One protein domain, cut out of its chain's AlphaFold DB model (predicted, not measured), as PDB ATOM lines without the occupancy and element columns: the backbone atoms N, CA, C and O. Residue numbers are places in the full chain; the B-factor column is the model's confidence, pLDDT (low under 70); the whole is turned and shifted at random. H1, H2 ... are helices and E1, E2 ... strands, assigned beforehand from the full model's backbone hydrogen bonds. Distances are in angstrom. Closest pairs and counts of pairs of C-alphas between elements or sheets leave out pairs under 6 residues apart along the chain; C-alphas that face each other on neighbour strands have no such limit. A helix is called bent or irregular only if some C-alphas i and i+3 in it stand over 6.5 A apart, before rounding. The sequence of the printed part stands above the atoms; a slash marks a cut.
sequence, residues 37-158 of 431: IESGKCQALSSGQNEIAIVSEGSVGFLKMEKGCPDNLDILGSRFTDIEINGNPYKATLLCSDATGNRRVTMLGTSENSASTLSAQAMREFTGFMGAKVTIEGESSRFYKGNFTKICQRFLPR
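What this domain is: This is residues 37 to 158 of the 431 residues of an uncharacterized protein of Citrobacter amalonaticus Y19 (UniProt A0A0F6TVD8). One eight-stranded sheet folds back on itself into two leaves, like an incompletely closed barrel, and curls round helix H1. The short helix H2 packs on edge strand E1. The printed part has 122 residues, with E1 to E6, H1, E7, E8 and H2 following along the chain; the sheet's order is E1 E2 E3 E6 E5 E4 E7 E8, antiparallel throughout. The class is mixed, helices and strands; the whole is compact, with a radius of gyration of the C-alphas of 13.5 A and spans of 39 by 31 by 30 A.

How they stand to each other: E1, residues 41 to 45, E2, residues 51 to 56, and E3, residues 59 to 67, form a meander, each strand the antiparallel neighbour of the one before; N 42 and O 55 are 2.8 A apart, N 54 and O 61 2.8 A, within hydrogen-bond range. E4, residues 78 to 85, E5, residues 88 to 95, and E6, residues 103 to 108, form another, with N 83 to O 90 at 3.0 A and N 107 to O 93 at 2.8 A. E3 is the antiparallel neighbour of E6, N 62 to O 106 at 2.8 A, and E3 E4 E5 E6 form a Greek key, a meander whose last strand pairs with the strand before it. H1, residues 112 to 125, is on the sheet, which curls round it; the closest C-alphas to E3 are Ser 59 and Ser 119, 5.1 A. E7, residues 132 to 136, is the neighbour of E4, N 135 to O 84 at 2.8 A, and forms a hairpin with E8, residues 139 to 143, N 134 to O 141 at 2.8 A. In this folded sheet E1 E2 E3 E6 face E4 E7 E8, with E5, which bends by 54 degrees at residue 91, as the hinge. H2, residues 148 to 154, is on the sheet; its closest C-alphas to E1 are Cys 42 and Cys 152, 5.5 A. H1 and H2 are apart. O i to N i+4 pairs within range number 7 of 10 in H1 and 1 of 3 in H2, where O i to N i+3 gives 1 of 4.

Where its parts are: E1 begins at C-alpha 41 (44.685, 53.344, -9.646). E3 is 23.0 A long, E5 21.4 A, E4 20.9 A and H1 20.3 A. H2 is irregular, C-alphas 151 and 154 being 7.8 A apart, and ends at C-alpha 154 (49.013, 56.364, -17.805).

The domain as a whole: The two farthest C-alphas, Ile 75 and Phe 129, are 40.8 A apart. The printed part has no cut and no long link. Its mean pLDDT is 80.0; 20 residues are under 70, among them 110 to 116.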
ATOM      1  N   ILE A  37      40.522  58.266 -11.105       75.44
ATOM      2  CA  ILE A  37      41.739  57.861 -10.393       75.44
ATOM      3  C   ILE A  37      41.482  57.971  -8.892       75.44
ATOM      4  O   ILE A  37      41.331  59.080  -8.380       75.44
ATOM      5  N   GLU A  38      41.512  56.842  -8.189       62.91
ATOM      6  CA  GLU A  38      41.497  56.773  -6.726       62.91
ATOM      7  C   GLU A  38      42.722  55.988  -6.238       62.91
ATOM      8  O   GLU A  38      43.115  54.993  -6.843       62.91
ATOM      9  N   SER A  39      43.362  56.453  -5.158       63.75
ATOM     10  CA  SER A  39      44.499  55.774  -4.503       63.75
ATOM     11  C   SER A  39      45.587  55.267  -5.468       63.75
ATOM     12  O   SER A  39      46.121  54.173  -5.316       63.75
ATOM     13  N   GLY A  40      45.898  56.053  -6.506       68.44
ATOM     14  CA  GLY A  40      46.923  55.705  -7.490       68.44
ATOM     15  C   GLY A  40      46.503  54.696  -8.569       68.44
ATOM     16  O   GLY A  40      47.355  54.332  -9.375       68.44
ATOM     17  N   LYS A  41      45.225  54.309  -8.666       78.19
ATOM     18  CA  LYS A  41      44.685  53.344  -9.646       78.19
ATOM     19  C   LYS A  41      43.573  53.970 -10.478       78.19
ATOM     20  O   LYS A  41      42.950  54.919 -10.022       78.19
ATOM     21  N   CYS A  42      43.312  53.451 -11.673       82.25
ATOM     22  CA  CYS A  42      42.084  53.756 -12.403       82.25
ATOM     23  C   CYS A  42      40.976  52.786 -12.003       82.25
ATOM     24  O   CYS A  42      41.241  51.591 -11.887       82.25
ATOM     25  N   GLN A  43      39.742  53.255 -11.873       87.12
ATOM     26  CA  GLN A  43      38.608  52.377 -11.587       87.12
ATOM     27  C   GLN A  43      37.310  52.851 -12.239       87.12
ATOM     28  O   GLN A  43      37.158  54.042 -12.513       87.12
ATOM     29  N   ALA A  44      36.381  51.921 -12.463       82.94
ATOM     30  CA  ALA A  44      35.005  52.198 -12.873       82.94
ATOM     31  C   ALA A  44      34.037  51.141 -12.330       82.94
ATOM     32  O   ALA A  44      34.382  49.966 -12.206       82.94
ATOM     33  N   LEU A  45      32.805  51.561 -12.046       81.50
ATOM     34  CA  LEU A  45      31.718  50.684 -11.617       81.50
ATOM     35  C   LEU A  45      30.990  50.089 -12.836       81.50
ATOM     36  O   LEU A  45      30.837  50.748 -13.867       81.50
ATOM     37  N   SER A  46      30.525  48.846 -12.721       84.56
ATOM     38  CA  SER A  46      29.728  48.185 -13.752       84.56
ATOM     39  C   SER A  46      28.359  48.856 -13.922       84.56
ATOM     40  O   SER A  46      27.807  49.455 -12.996       84.56
ATOM     41  N   SER A  47      27.744  48.692 -15.093       76.38
ATOM     42  CA  SER A  47      26.383  49.174 -15.374       76.38
ATOM     43  C   SER A  47      25.322  48.577 -14.441       76.38
ATOM     44  O   SER A  47      24.271  49.176 -14.245       76.38
ATOM     45  N   GLY A  48      25.589  47.391 -13.882       72.38
ATOM     46  CA  GLY A  48      24.745  46.725 -12.888       72.38
ATOM     47  C   GLY A  48      25.044  47.128 -11.440       72.38
ATOM     48  O   GLY A  48      24.447  46.556 -10.535       72.38
ATOM     49  N   GLN A  49      25.979  48.061 -11.215       74.75
ATOM     50  CA  GLN A  49      26.430  48.546  -9.902       74.75
ATOM     51  C   GLN A  49      26.907  47.454  -8.923       74.75
ATOM     52  O   GLN A  49      26.960  47.661  -7.712       74.75
ATOM     53  N   ASN A  50      27.270  46.281  -9.442       80.25
ATOM     54  CA  ASN A  50      27.569  45.080  -8.661       80.25
ATOM     55  C   ASN A  50      29.058  44.696  -8.666       80.25
ATOM     56  O   ASN A  50      29.452  43.795  -7.922       80.25
ATOM     57  N   GLU A  51      29.880  45.362  -9.478       84.06
ATOM     58  CA  GLU A  51      31.297  45.042  -9.660       84.06
ATOM     59  C   GLU A  51      32.108  46.286 -10.050       84.06
ATOM     60  O   GLU A  51      31.640  47.101 -10.844       84.06
ATOM     61  N   ILE A  52      33.321  46.433  -9.516       84.25
ATOM     62  CA  ILE A  52      34.269  47.503  -9.862       84.25
ATOM     63  C   ILE A  52      35.425  46.903 -10.665       84.25
ATOM     64  O   ILE A  52      36.097  45.992 -10.186       84.25
ATOM     65  N   ALA A  53      35.692  47.444 -11.852       89.06
ATOM     66  CA  ALA A  53      36.929  47.198 -12.585       89.06
ATOM     67  C   ALA A  53      38.024  48.125 -12.046       89.06
ATOM     68  O   ALA A  53      37.810  49.330 -11.924       89.06
ATOM     69  N   ILE A  54      39.194  47.566 -11.747       86.38
ATOM     70  CA  ILE A  54      40.364  48.255 -11.201       86.38
ATOM     71  C   ILE A  54      41.537  48.010 -12.149       86.38
ATOM     72  O   ILE A  54      41.814  46.874 -12.532       86.38
ATOM     73  N   VAL A  55      42.230  49.077 -12.530       84.62
ATOM     74  CA  VAL A  55      43.345  49.078 -13.480       84.62
ATOM     75  C   VAL A  55      44.514  49.832 -12.860       84.62
ATOM     76  O   VAL A  55      44.386  50.991 -12.465       84.62
ATOM     77  N   SER A  56      45.673  49.195 -12.803       79.31
ATOM     78  CA  SER A  56      46.928  49.794 -12.357       79.31
ATOM     79  C   SER A  56      48.063  49.419 -13.303       79.31
ATOM     80  O   SER A  56      47.863  48.803 -14.352       79.31
ATOM     81  N   GLU A  57      49.284  49.808 -12.951       71.56
ATOM     82  CA  GLU A  57      50.464  49.456 -13.730       71.56
ATOM     83  C   GLU A  57      50.632  47.930 -13.736       71.56
ATOM     84  O   GLU A  57      50.614  47.266 -12.701       71.56
ATOM     85  N   GLY A  58      50.664  47.348 -14.937       69.94
ATOM     86  CA  GLY A  58      50.813  45.906 -15.128       69.94
ATOM     87  C   GLY A  58      49.701  45.019 -14.552       69.94
ATOM     88  O   GLY A  58      49.921  43.817 -14.449       69.94
ATOM     89  N   SER A  59      48.529  45.535 -14.159       76.38
ATOM     90  CA  SER A  59      47.474  44.665 -13.614       76.38
ATOM     91  C   SER A  59      46.046  45.217 -13.744       76.38
ATOM     92  O   SER A  59      45.797  46.414 -13.627       76.38
ATOM     93  N   VAL A  60      45.099  44.312 -14.017       85.25
ATOM     94  CA  VAL A  60      43.649  44.552 -14.054       85.25
ATOM     95  C   VAL A  60      42.971  43.558 -13.115       85.25
ATOM     96  O   VAL A  60      43.309  42.371 -13.121       85.25
ATOM     97  N   GLY A  61      41.996  44.025 -12.341       86.62
ATOM     98  CA  GLY A  61      41.169  43.182 -11.488       86.62
ATOM     99  C   GLY A  61      39.726  43.664 -11.369       86.62
ATOM    100  O   GLY A  61      39.386  44.771 -11.784       86.62
ATOM    101  N   PHE A  62      38.883  42.812 -10.796       88.56
ATOM    102  CA  PHE A  62      37.441  42.995 -10.664       88.56
ATOM    103  C   PHE A  62      37.015  42.692  -9.228       88.56
ATOM    104  O   PHE A  62      37.264  41.592  -8.741       88.56
ATOM    105  N   LEU A  63      36.405  43.656  -8.543       84.38
ATOM    106  CA  LEU A  63      35.901  43.528  -7.172       84.38
ATOM    107  C   LEU A  63      34.373  43.434  -7.201       84.38
ATOM    108  O   LEU A  63      33.709  44.409  -7.557       84.38
ATOM    109  N   LYS A  64      33.804  42.300  -6.782       85.00
ATOM    110  CA  LYS A  64      32.358  42.155  -6.561       85.00
ATOM    111  C   LYS A  64      31.959  42.963  -5.321       85.00
ATOM    112  O   LYS A  64      32.586  42.842  -4.273       85.00
ATOM    113  N   MET A  65      30.908  43.776  -5.421       77.88
ATOM    114  CA  MET A  65      30.440  44.626  -4.312       77.88
ATOM    115  C   MET A  65      29.717  43.832  -3.216       77.88
ATOM    116  O   MET A  65      29.788  44.175  -2.031       77.88
ATOM    117  N   GLU A  66      29.029  42.769  -3.626       80.56
ATOM    118  CA  GLU A  66      28.320  41.829  -2.763       80.56
ATOM    119  C   GLU A  66      29.295  40.973  -1.942       80.56
ATOM    120  O   GLU A  66      30.336  40.538  -2.442       80.56
ATOM    121  N   LYS A  67      28.950  40.737  -0.672       80.12
ATOM    122  CA  LYS A  67      29.702  39.842   0.212       80.12
ATOM    123  C   LYS A  67      29.299  38.392  -0.041       80.12
ATOM    124  O   LYS A  67      28.118  38.092  -0.164       80.12
ATOM    125  N   GLY A  68      30.281  37.504  -0.047       82.94
ATOM    126  CA  GLY A  68      30.107  36.075  -0.263       82.94
ATOM    127  C   GLY A  68      31.365  35.481  -0.877       82.94
ATOM    128  O   GLY A  68      31.759  35.860  -1.982       82.94
ATOM    129  N   CYS A  69      31.993  34.551  -0.162       82.88
ATOM    130  CA  CYS A  69      33.087  33.749  -0.694       82.88
ATOM    131  C   CYS A  69      32.543  32.406  -1.194       82.88
ATOM    132  O   CYS A  69      31.707  31.815  -0.515       82.88
ATOM    133  N   PRO A  70      32.973  31.924  -2.374       84.56
ATOM    134  CA  PRO A  70      32.576  30.611  -2.863       84.56
ATOM    135  C   PRO A  70      33.267  29.498  -2.059       84.56
ATOM    136  O   PRO A  70      34.420  29.647  -1.661       84.56
ATOM    137  N   ASP A  71      32.597  28.360  -1.873       82.25
ATOM    138  CA  ASP A  71      33.062  27.276  -0.983       82.25
ATOM    139  C   ASP A  71      34.323  26.532  -1.471       82.25
ATOM    140  O   ASP A  71      34.933  25.761  -0.733       82.25
ATOM    141  N   ASN A  72      34.715  26.718  -2.732       83.81
ATOM    142  CA  ASN A  72      35.772  25.970  -3.420       83.81
ATOM    143  C   ASN A  72      37.107  26.734  -3.507       83.81
ATOM    144  O   ASN A  72      37.778  26.700  -4.541       83.81
ATOM    145  N   LEU A  73      37.467  27.453  -2.447       80.19
ATOM    146  CA  LEU A  73      38.749  28.153  -2.315       80.19
ATOM    147  C   LEU A  73      39.804  27.270  -1.637       80.19
ATOM    148  O   LEU A  73      39.485  26.318  -0.926       80.19
ATOM    149  N   ASP A  74      41.074  27.602  -1.852       69.94
ATOM    150  CA  ASP A  74      42.185  27.047  -1.084       69.94
ATOM    151  C   ASP A  74      42.252  27.623   0.347       69.94
ATOM    152  O   ASP A  74      41.485  28.502   0.744       69.94
ATOM    153  N   ILE A  75      43.214  27.132   1.133       64.25
ATOM    154  CA  ILE A  75      43.435  27.521   2.538       64.25
ATOM    155  C   ILE A  75      43.768  29.023   2.690       64.25
ATOM    156  O   ILE A  75      43.609  29.584   3.771       64.25
ATOM    157  N   LEU A  76      44.216  29.690   1.621       66.31
ATOM    158  CA  LEU A  76      44.544  31.118   1.588       66.31
ATOM    159  C   LEU A  76      43.372  31.979   1.072       66.31
ATOM    160  O   LEU A  76      43.523  33.194   0.925       66.31
ATOM    161  N   GLY A  77      42.214  31.371   0.794       70.19
ATOM    162  CA  GLY A  77      41.063  32.045   0.199       70.19
ATOM    163  C   GLY A  77      41.247  32.337  -1.293       70.19
ATOM    164  O   GLY A  77      40.707  33.324  -1.790       70.19
ATOM    165  N   SER A  78      42.036  31.536  -2.017       76.88
ATOM    166  CA  SER A  78      42.358  31.751  -3.432       76.88
ATOM    167  C   SER A  78      41.972  30.568  -4.323       76.88
ATOM    168  O   SER A  78      41.842  29.436  -3.863       76.88
ATOM    169  N   ARG A  79      41.783  30.817  -5.623       81.44
ATOM    170  CA  ARG A  79      41.889  29.790  -6.674       81.44
ATOM    171  C   ARG A  79      42.166  30.402  -8.040       81.44
ATOM    172  O   ARG A  79      41.860  31.565  -8.288       81.44
ATOM    173  N   PHE A  80      42.658  29.594  -8.972       81.38
ATOM    174  CA  PHE A  80      42.656  29.969 -10.385       81.38
ATOM    175  C   PHE A  80      41.252  29.845 -10.985       81.38
ATOM    176  O   PHE A  80      40.469  28.973 -10.605       81.38
ATOM    177  N   THR A  81      40.941  30.729 -11.926       86.06
ATOM    178  CA  THR A  81      39.679  30.755 -12.665       86.06
ATOM    179  C   THR A  81      39.909  31.273 -14.084       86.06
ATOM    180  O   THR A  81      40.952  31.859 -14.386       86.06
ATOM    181  N   ASP A  82      38.915  31.083 -14.942       88.19
ATOM    182  CA  ASP A  82      38.874  31.662 -16.280       88.19
ATOM    183  C   ASP A  82      37.779  32.732 -16.308       88.19
ATOM    184  O   ASP A  82      36.682  32.521 -15.784       88.19
ATOM    185  N   ILE A  83      38.080  33.882 -16.910       93.06
ATOM    186  CA  ILE A  83      37.097  34.939 -17.170       93.06
ATOM    187  C   ILE A  83      37.067  35.272 -18.655       93.06
ATOM    188  O   ILE A  83      38.055  35.078 -19.360       93.06
ATOM    189  N   GLU A  84      35.958  35.822 -19.133       94.19
ATOM    190  CA  GLU A  84      35.857  36.324 -20.504       94.19
ATOM    191  C   GLU A  84      35.803  37.849 -20.501       94.19
ATOM    192  O   GLU A  84      35.085  38.438 -19.698       94.19
ATOM    193  N   ILE A  85      36.500  38.505 -21.427       93.12
ATOM    194  CA  ILE A  85      36.343  39.942 -21.683       93.12
ATOM    195  C   ILE A  85      36.047  40.111 -23.170       93.12
ATOM    196  O   ILE A  85      36.822  39.679 -24.015       93.12
ATOM    197  N   ASN A  86      34.876  40.661 -23.494       91.31
ATOM    198  CA  ASN A  86      34.310  40.718 -24.848       91.31
ATOM    199  C   ASN A  86      34.227  39.350 -25.569       91.31
ATOM    200  O   ASN A  86      34.148  39.296 -26.792       91.31
ATOM    201  N   GLY A  87      34.197  38.246 -24.810       87.25
ATOM    202  CA  GLY A  87      34.218  36.870 -25.329       87.25
ATOM    203  C   GLY A  87      35.622  36.289 -25.544       87.25
ATOM    204  O   GLY A  87      35.743  35.115 -25.881       87.25
ATOM    205  N   ASN A  88      36.684  37.068 -25.318       90.88
ATOM    206  CA  ASN A  88      38.058  36.567 -25.292       90.88
ATOM    207  C   ASN A  88      38.357  35.967 -23.902       90.88
ATOM    208  O   ASN A  88      38.101  36.647 -22.905       90.88
ATOM    209  N   PRO A  89      38.881  34.731 -23.791       91.50
ATOM    210  CA  PRO A  89      39.171  34.104 -22.504       91.50
ATOM    211  C   PRO A  89      40.510  34.576 -21.916       91.50
ATOM    212  O   PRO A  89      41.527  34.634 -22.609       91.50
ATOM    213  N   TYR A  90      40.528  34.831 -20.610       89.88
ATOM    214  CA  TYR A  90      41.706  35.215 -19.836       89.88
ATOM    215  C   TYR A  90      41.848  34.321 -18.604       89.88
ATOM    216  O   TYR A  90      40.880  34.062 -17.889       89.88
ATOM    217  N   LYS A  91      43.082  33.892 -18.324       86.50
ATOM    218  CA  LYS A  91      43.422  33.241 -17.054       86.50
ATOM    219  C   LYS A  91      43.460  34.277 -15.934       86.50
ATOM    220  O   LYS A  91      43.989  35.373 -16.134       86.50
ATOM    221  N   ALA A  92      42.926  33.921 -14.773       85.38
ATOM    222  CA  ALA A  92      42.781  34.805 -13.627       85.38
ATOM    223  C   ALA A  92      42.973  34.058 -12.295       85.38
ATOM    224  O   ALA A  92      42.875  32.829 -12.225       85.38
ATOM    225  N   THR A  93      43.181  34.818 -11.225       79.88
ATOM    226  CA  THR A  93      43.145  34.349  -9.838       79.88
ATOM    227  C   THR A  93      41.992  35.033  -9.118       79.88
ATOM    228  O   THR A  93      41.935  36.260  -9.053       79.88
ATOM    229  N   LEU A  94      41.077  34.238  -8.572       84.44
ATOM    230  CA  LEU A  94      39.994  34.682  -7.701       84.44
ATOM    231  C   LEU A  94      40.451  34.587  -6.244       84.44
ATOM    232  O   LEU A  94      41.035  33.586  -5.834       84.44
ATOM    233  N   LEU A  95      40.180  35.637  -5.477       77.31
ATOM    234  CA  LEU A  95      40.535  35.820  -4.074       77.31
ATOM    235  C   LEU A  95      39.270  36.180  -3.292       77.31
ATOM    236  O   LEU A  95      38.521  37.064  -3.708       77.31
ATOM    237  N   CYS A  96      39.019  35.526  -2.163       80.56
ATOM    238  CA  CYS A  96      37.993  35.920  -1.206       80.56
ATOM    239  C   CYS A  96      38.338  35.403   0.195       80.56
ATOM    240  O   CYS A  96      38.550  34.210   0.388       80.56
ATOM    241  N   SER A  97      38.414  36.305   1.168       70.88
ATOM    242  CA  SER A  97      38.731  35.996   2.566       70.88
ATOM    243  C   SER A  97      38.335  37.167   3.470       70.88
ATOM    244  O   SER A  97      37.917  38.221   2.983       70.88
ATOM    245  N   ASP A  98      38.536  37.047   4.784       65.75
ATOM    246  CA  ASP A  98      38.329  38.170   5.709       65.75
ATOM    247  C   ASP A  98      39.158  39.405   5.326       65.75
ATOM    248  O   ASP A  98      38.682  40.531   5.462       65.75
ATOM    249  N   ALA A  99      40.354  39.208   4.750       53.81
ATOM    250  CA  ALA A  99      41.150  40.301   4.202       53.81
ATOM    251  C   ALA A  99      40.370  41.058   3.114       53.81
ATOM    252  O   ALA A  99      40.313  42.285   3.151       53.81
ATOM    253  N   THR A 100      39.682  40.358   2.199       59.75
ATOM    254  CA  THR A 100      38.838  41.004   1.176       59.75
ATOM    255  C   THR A 100      37.540  41.615   1.718       59.75
ATOM    256  O   THR A 100      36.692  42.068   0.945       59.75
ATOM    257  N   GLY A 101      37.335  41.617   3.039       68.75
ATOM    258  CA  GLY A 101      36.048  41.927   3.653       68.75
ATOM    259  C   GLY A 101      34.961  40.933   3.233       68.75
ATOM    260  O   GLY A 101      33.794  41.323   3.123       68.75
ATOM    261  N   ASN A 102      35.363  39.686   2.951       75.50
ATOM    262  CA  ASN A 102      34.557  38.602   2.395       75.50
ATOM    263  C   ASN A 102      33.863  38.964   1.070       75.50
ATOM    264  O   ASN A 102      32.676  38.702   0.880       75.50
ATOM    265  N   ARG A 103      34.614  39.576   0.146       78.94
ATOM    266  CA  ARG A 103      34.187  39.887  -1.231       78.94
ATOM    267  C   ARG A 103      35.082  39.209  -2.263       78.94
ATOM    268  O   ARG A 103      36.295  39.131  -2.068       78.94
ATOM    269  N   ARG A 104      34.501  38.759  -3.378       82.25
ATOM    270  CA  ARG A 104      35.272  38.190  -4.495       82.25
ATOM    271  C   ARG A 104      36.083  39.283  -5.192       82.25
ATOM    272  O   ARG A 104      35.517  40.271  -5.657       82.25
ATOM    273  N   VAL A 105      37.389  39.065  -5.311       84.38
ATOM    274  CA  VAL A 105      38.301  39.865  -6.132       84.38
ATOM    275  C   VAL A 105      38.960  38.962  -7.162       84.38
ATOM    276  O   VAL A 105      39.638  38.007  -6.800       84.38
ATOM    277  N   THR A 106      38.781  39.252  -8.444       85.31
ATOM    278  CA  THR A 106      39.358  38.467  -9.540       85.31
ATOM    279  C   THR A 106      40.429  39.285 -10.244       85.31
ATOM    280  O   THR A 106      40.115  40.304 -10.849       85.31
ATOM    281  N   MET A 107      41.690  38.866 -10.169       82.75
ATOM    282  CA  MET A 107      42.823  39.523 -10.831       82.75
ATOM    283  C   MET A 107      43.210  38.762 -12.096       82.75
ATOM    284  O   MET A 107      43.202  37.533 -12.095       82.75
ATOM    285  N   LEU A 108      43.582  39.463 -13.166       82.56
ATOM    286  CA  LEU A 108      44.113  38.809 -14.361       82.56
ATOM    287  C   LEU A 108      45.516  38.243 -14.134       82.56
ATOM    288  O   LEU A 108      46.359  38.867 -13.494       82.56
ATOM    289  N   GLY A 109      45.773  37.084 -14.739       73.69
ATOM    290  CA  GLY A 109      46.982  36.292 -14.539       73.69
ATOM    291  C   GLY A 109      46.883  35.294 -13.392       73.69
ATOM    292  O   GLY A 109      45.996  35.355 -12.550       73.69
ATOM    293  N   THR A 110      47.827  34.357 -13.391       68.62
ATOM    294  CA  THR A 110      48.042  33.342 -12.343       68.62
ATOM    295  C   THR A 110      49.430  33.473 -11.694       68.62
ATOM    296  O   THR A 110      49.829  32.664 -10.862       68.62
ATOM    297  N   SER A 111      50.188  34.489 -12.116       59.97
ATOM    298  CA  SER A 111      51.552  34.844 -11.710       59.97
ATOM    299  C   SER A 111      51.851  36.273 -12.180       59.97
ATOM    300  O   SER A 111      51.239  36.728 -13.143       59.97
ATOM    301  N   GLU A 112      52.817  36.981 -11.592       54.72
ATOM    302  CA  GLU A 112      53.106  38.388 -11.952       54.72
ATOM    303  C   GLU A 112      53.447  38.591 -13.446       54.72
ATOM    304  O   GLU A 112      52.969  39.524 -14.100       54.72
ATOM    305  N   ASN A 113      54.212  37.659 -14.026       57.47
ATOM    306  CA  ASN A 113      54.586  37.685 -15.445       57.47
ATOM    307  C   ASN A 113      53.382  37.469 -16.383       57.47
ATOM    308  O   ASN A 113      53.317  38.055 -17.467       57.47
ATOM    309  N   SER A 114      52.413  36.640 -15.976       67.44
ATOM    310  CA  SER A 114      51.176  36.453 -16.745       67.44
ATOM    311  C   SER A 114      50.185  37.595 -16.513       67.44
ATOM    312  O   SER A 114      49.533  38.019 -17.466       67.44
ATOM    313  N   ALA A 115      50.130  38.148 -15.297       68.38
ATOM    314  CA  ALA A 115      49.262  39.258 -14.920       68.38
ATOM    315  C   ALA A 115      49.520  40.494 -15.781       68.38
ATOM    316  O   ALA A 115      48.594  40.978 -16.426       68.38
ATOM    317  N   SER A 116      50.774  40.937 -15.890       69.75
ATOM    318  CA  SER A 116      51.164  42.079 -16.733       69.75
ATOM    319  C   SER A 116      50.808  41.895 -18.208       69.75
ATOM    320  O   SER A 116      50.186  42.773 -18.812       69.75
ATOM    321  N   THR A 117      51.119  40.731 -18.777       76.06
ATOM    322  CA  THR A 117      50.857  40.434 -20.192       76.06
ATOM    323  C   THR A 117      49.357  40.349 -20.499       76.06
ATOM    324  O   THR A 117      48.885  40.968 -21.457       76.06
ATOM    325  N   LEU A 118      48.587  39.622 -19.681       80.69
ATOM    326  CA  LEU A 118      47.138  39.460 -19.856       80.69
ATOM    327  C   LEU A 118      46.384  40.759 -19.554       80.69
ATOM    328  O   LEU A 118      45.449  41.102 -20.270       80.69
ATOM    329  N   SER A 119      46.841  41.542 -18.578       82.06
ATOM    330  CA  SER A 119      46.287  42.865 -18.268       82.06
ATOM    331  C   SER A 119      46.524  43.865 -19.399       82.06
ATOM    332  O   SER A 119      45.608  44.592 -19.773       82.06
ATOM    333  N   ALA A 120      47.701  43.858 -20.034       80.69
ATOM    334  CA  ALA A 120      47.969  44.663 -21.230       80.69
ATOM    335  C   ALA A 120      47.142  44.232 -22.462       80.69
ATOM    336  O   ALA A 120      46.904  45.024 -23.381       80.69
ATOM    337  N   GLN A 121      46.694  42.976 -22.514       83.75
ATOM    338  CA  GLN A 121      45.726  42.517 -23.509       83.75
ATOM    339  C   GLN A 121      44.312  42.998 -23.148       83.75
ATOM    340  O   GLN A 121      43.700  43.696 -23.949       83.75
ATOM    341  N   ALA A 122      43.840  42.732 -21.930       85.94
ATOM    342  CA  ALA A 122      42.514  43.121 -21.453       85.94
ATOM    343  C   ALA A 122      42.269  44.637 -21.456       85.94
ATOM    344  O   ALA A 122      41.197  45.079 -21.855       85.94
ATOM    345  N   MET A 123      43.260  45.463 -21.101       85.00
ATOM    346  CA  MET A 123      43.136  46.929 -21.142       85.00
ATOM    347  C   MET A 123      42.759  47.468 -22.530       85.00
ATOM    348  O   MET A 123      42.149  48.531 -22.622       85.00
ATOM    349  N   ARG A 124      43.082  46.748 -23.615       82.94
ATOM    350  CA  ARG A 124      42.676  47.136 -24.974       82.94
ATOM    351  C   ARG A 124      41.179  46.936 -25.215       82.94
ATOM    352  O   ARG A 124      40.592  47.763 -25.908       82.94
ATOM    353  N   GLU A 125      40.551  45.944 -24.589       85.50
ATOM    354  CA  GLU A 125      39.106  45.683 -24.698       85.50
ATOM    355  C   GLU A 125      38.272  46.872 -24.195       85.50
ATOM    356  O   GLU A 125      37.324  47.300 -24.854       85.50
ATOM    357  N   PHE A 126      38.692  47.507 -23.096       82.88
ATOM    358  CA  PHE A 126      38.046  48.712 -22.554       82.88
ATOM    359  C   PHE A 126      38.176  49.957 -23.459       82.88
ATOM    360  O   PHE A 126      37.442  50.930 -23.283       82.88
ATOM    361  N   THR A 127      39.071  49.951 -24.458       81.19
ATOM    362  CA  THR A 127      39.194  51.060 -25.428       81.19
ATOM    363  C   THR A 127      38.173  50.998 -26.571       81.19
ATOM    364  O   THR A 127      38.000  52.000 -27.282       81.19
ATOM    365  N   GLY A 128      37.491  49.859 -26.747       77.31
ATOM    366  CA  GLY A 128      36.465  49.649 -27.770       77.31
ATOM    367  C   GLY A 128      35.247  50.559 -27.583       77.31
ATOM    368  O   GLY A 128      34.969  51.016 -26.481       77.31
ATOM    369  N   PHE A 129      34.507  50.848 -28.659       70.12
ATOM    370  CA  PHE A 129      33.408  51.833 -28.644       70.12
ATOM    371  C   PHE A 129      32.362  51.580 -27.538       70.12
ATOM    372  O   PHE A 129      31.930  52.523 -26.885       70.12
ATOM    373  N   MET A 130      32.025  50.312 -27.279       74.88
ATOM    374  CA  MET A 130      31.056  49.895 -26.254       74.88
ATOM    375  C   MET A 130      31.673  49.617 -24.868       74.88
ATOM    376  O   MET A 130      30.966  49.130 -23.983       74.88
ATOM    377  N   GLY A 131      32.971  49.876 -24.682       85.31
ATOM    378  CA  GLY A 131      33.741  49.391 -23.535       85.31
ATOM    379  C   GLY A 131      33.899  47.868 -23.535       85.31
ATOM    380  O   GLY A 131      34.001  47.248 -24.596       85.31
ATOM    381  N   ALA A 132      33.900  47.271 -22.343       89.88
ATOM    382  CA  ALA A 132      34.096  45.843 -22.130       89.88
ATOM    383  C   ALA A 132      32.882  45.178 -21.458       89.88
ATOM    384  O   ALA A 132      32.346  45.669 -20.461       89.88
ATOM    385  N   LYS A 133      32.483  44.011 -21.967       91.94
ATOM    386  CA  LYS A 133      31.647  43.045 -21.245       91.94
ATOM    387  C   LYS A 133      32.570  42.020 -20.586       91.94
ATOM    388  O   LYS A 133      33.284  41.326 -21.300       91.94
ATOM    389  N   VAL A 134      32.534  41.909 -19.266       93.00
ATOM    390  CA  VAL A 134      33.335  40.961 -18.483       93.00
ATOM    391  C   VAL A 134      32.410  39.856 -17.974       93.00
ATOM    392  O   VAL A 134      31.348  40.165 -17.441       93.00
ATOM    393  N   THR A 135      32.779  38.587 -18.149       94.69
ATOM    394  CA  THR A 135      32.051  37.432 -17.604       94.69
ATOM    395  C   THR A 135      32.933  36.711 -16.588       94.69
ATOM    396  O   THR A 135      34.003  36.226 -16.954       94.69
ATOM    397  N   ILE A 136      32.478  36.599 -15.340       91.62
ATOM    398  CA  ILE A 136      33.176  35.910 -14.246       91.62
ATOM    399  C   ILE A 136      32.218  34.865 -13.668       91.62
ATOM    400  O   ILE A 136      31.131  35.200 -13.212       91.62
ATOM    401  N   GLU A 137      32.592  33.584 -13.731       86.69
ATOM    402  CA  GLU A 137      31.772  32.461 -13.227       86.69
ATOM    403  C   GLU A 137      30.338  32.401 -13.802       86.69
ATOM    404  O   GLU A 137      29.402  31.951 -13.149       86.69
ATOM    405  N   GLY A 138      30.159  32.866 -15.044       84.38
ATOM    406  CA  GLY A 138      28.860  32.942 -15.724       84.38
ATOM    407  C   GLY A 138      28.069  34.231 -15.461       84.38
ATOM    408  O   GLY A 138      27.149  34.541 -16.218       84.38
ATOM    409  N   GLU A 139      28.452  35.036 -14.469       89.62
ATOM    410  CA  GLU A 139      27.882  36.368 -14.256       89.62
ATOM    411  C   GLU A 139      28.523  37.376 -15.217       89.62
ATOM    412  O   GLU A 139      29.742  37.438 -15.332       89.62
ATOM    413  N   SER A 140      27.715  38.178 -15.917       91.06
ATOM    414  CA  SER A 140      28.206  39.199 -16.853       91.06
ATOM    415  C   SER A 140      28.030  40.622 -16.316       91.06
ATOM    416  O   SER A 140      26.901  41.075 -16.126       91.06
ATOM    417  N   SER A 141      29.133  41.357 -16.213       89.75
ATOM    418  CA  SER A 141      29.194  42.797 -15.941       89.75
ATOM    419  C   SER A 141      29.533  43.575 -17.216       89.75
ATOM    420  O   SER A 141      30.259  43.092 -18.085       89.75
ATOM    421  N   ARG A 142      29.037  44.809 -17.352       89.00
ATOM    422  CA  ARG A 142      29.418  45.721 -18.445       89.00
ATOM    423  C   ARG A 142      30.066  46.975 -17.876       89.00
ATOM    424  O   ARG A 142      29.484  47.621 -17.013       89.00
ATOM    425  N   PHE A 143      31.225  47.335 -18.410       86.62
ATOM    426  CA  PHE A 143      31.942  48.575 -18.128       86.62
ATOM    427  C   PHE A 143      32.022  49.356 -19.434       86.62
ATOM    428  O   PHE A 143      32.607  48.863 -20.400       86.62
ATOM    429  N   TYR A 144      31.419  50.540 -19.512       82.94
ATOM    430  CA  TYR A 144      31.485  51.317 -20.747       82.94
ATOM    431  C   TYR A 144      32.834  52.029 -20.859       82.94
ATOM    432  O   TYR A 144      33.570  52.223 -19.887       82.94
ATOM    433  N   LYS A 145      33.168  52.419 -22.089       81.62
ATOM    434  CA  LYS A 145      34.398  53.151 -22.378       81.62
ATOM    435  C   LYS A 145      34.404  54.517 -21.701       81.62
ATOM    436  O   LYS A 145      35.389  54.862 -21.059       81.62
ATOM    437  N   GLY A 146      33.346  55.306 -21.898       80.50
ATOM    438  CA  GLY A 146      33.234  56.667 -21.377       80.50
ATOM    439  C   GLY A 146      34.536  57.476 -21.487       80.50
ATOM    440  O   GLY A 146      35.094  57.641 -22.575       80.50
ATOM    441  N   ASN A 147      35.059  57.947 -20.354       78.44
ATOM    442  CA  ASN A 147      36.315  58.706 -20.270       78.44
ATOM    443  C   ASN A 147      37.606  57.845 -20.100       78.44
ATOM    444  O   ASN A 147      38.682  58.425 -19.916       78.44
ATOM    445  N   PHE A 148      37.543  56.506 -20.200       85.25
ATOM    446  CA  PHE A 148      38.643  55.550 -19.936       85.25
ATOM    447  C   PHE A 148      39.988  55.975 -20.529       85.25
ATOM    448  O   PHE A 148      40.976  56.132 -19.818       85.25
ATOM    449  N   THR A 149      40.031  56.232 -21.840       82.50
ATOM    450  CA  THR A 149      41.280  56.550 -22.552       82.50
ATOM    451  C   THR A 149      41.883  57.902 -22.174       82.50
ATOM    452  O   THR A 149      43.035  58.155 -22.506       82.50
ATOM    453  N   LYS A 150      41.117  58.773 -21.503       82.19
ATOM    454  CA  LYS A 150      41.575  60.070 -20.983       82.19
ATOM    455  C   LYS A 150      42.091  59.950 -19.550       82.19
ATOM    456  O   LYS A 150      43.092  60.570 -19.216       82.19
ATOM    457  N   ILE A 151      41.402  59.185 -18.704       82.12
ATOM    458  CA  ILE A 151      41.713  59.085 -17.271       82.12
ATOM    459  C   ILE A 151      42.745  57.986 -17.002       82.12
ATOM    460  O   ILE A 151      43.751  58.224 -16.339       82.12
ATOM    461  N   CYS A 152      42.565  56.808 -17.594       84.19
ATOM    462  CA  CYS A 152      43.453  55.665 -17.405       84.19
ATOM    463  C   CYS A 152      44.678  55.688 -18.331       84.19
ATOM    464  O   CYS A 152      45.416  54.708 -18.391       84.19
ATOM    465  N   GLN A 153      44.918  56.796 -19.049       84.12
ATOM    466  CA  GLN A 153      45.942  56.902 -20.093       84.12
ATOM    467  C   GLN A 153      47.337  56.459 -19.625       84.12
ATOM    468  O   GLN A 153      48.059  55.834 -20.397       84.12
ATOM    469  N   ARG A 154      47.705  56.743 -18.366       81.44
ATOM    470  CA  ARG A 154      49.013  56.364 -17.805       81.44
ATOM    471  C   ARG A 154      49.216  54.857 -17.624       81.44
ATOM    472  O   ARG A 154      50.354  54.412 -17.627       81.44
ATOM    473  N   PHE A 155      48.132  54.092 -17.506       78.00
ATOM    474  CA  PHE A 155      48.164  52.634 -17.361       78.00
ATOM    475  C   PHE A 155      48.069  51.906 -18.707       78.00
ATOM    476  O   PHE A 155      48.391  50.723 -18.791       78.00
ATOM    477  N   LEU A 156      47.628  52.594 -19.768       73.56
ATOM    478  CA  LEU A 156      47.500  51.988 -21.088       73.56
ATOM    479  C   LEU A 156      48.874  51.534 -21.613       73.56
ATOM    480  O   LEU A 156      49.832  52.313 -21.571       73.56
ATOM    481  N   PRO A 157      48.979  50.326 -22.198       67.00
ATOM    482  CA  PRO A 157      50.206  49.893 -22.852       67.00
ATOM    483  C   PRO A 157      50.584  50.863 -23.977       67.00
ATOM    484  O   PRO A 157      49.819  51.047 -24.930       67.00
ATOM    485  N   ARG A 158      51.771  51.476 -23.891       60.19
ATOM    486  CA  ARG A 158      52.314  52.310 -24.975       60.19
ATOM    487  C   ARG A 158      52.475  51.451 -26.232       60.19
ATOM    488  O   ARG A 158      53.146  50.422 -26.201       60.19
TER     489      ARG A 158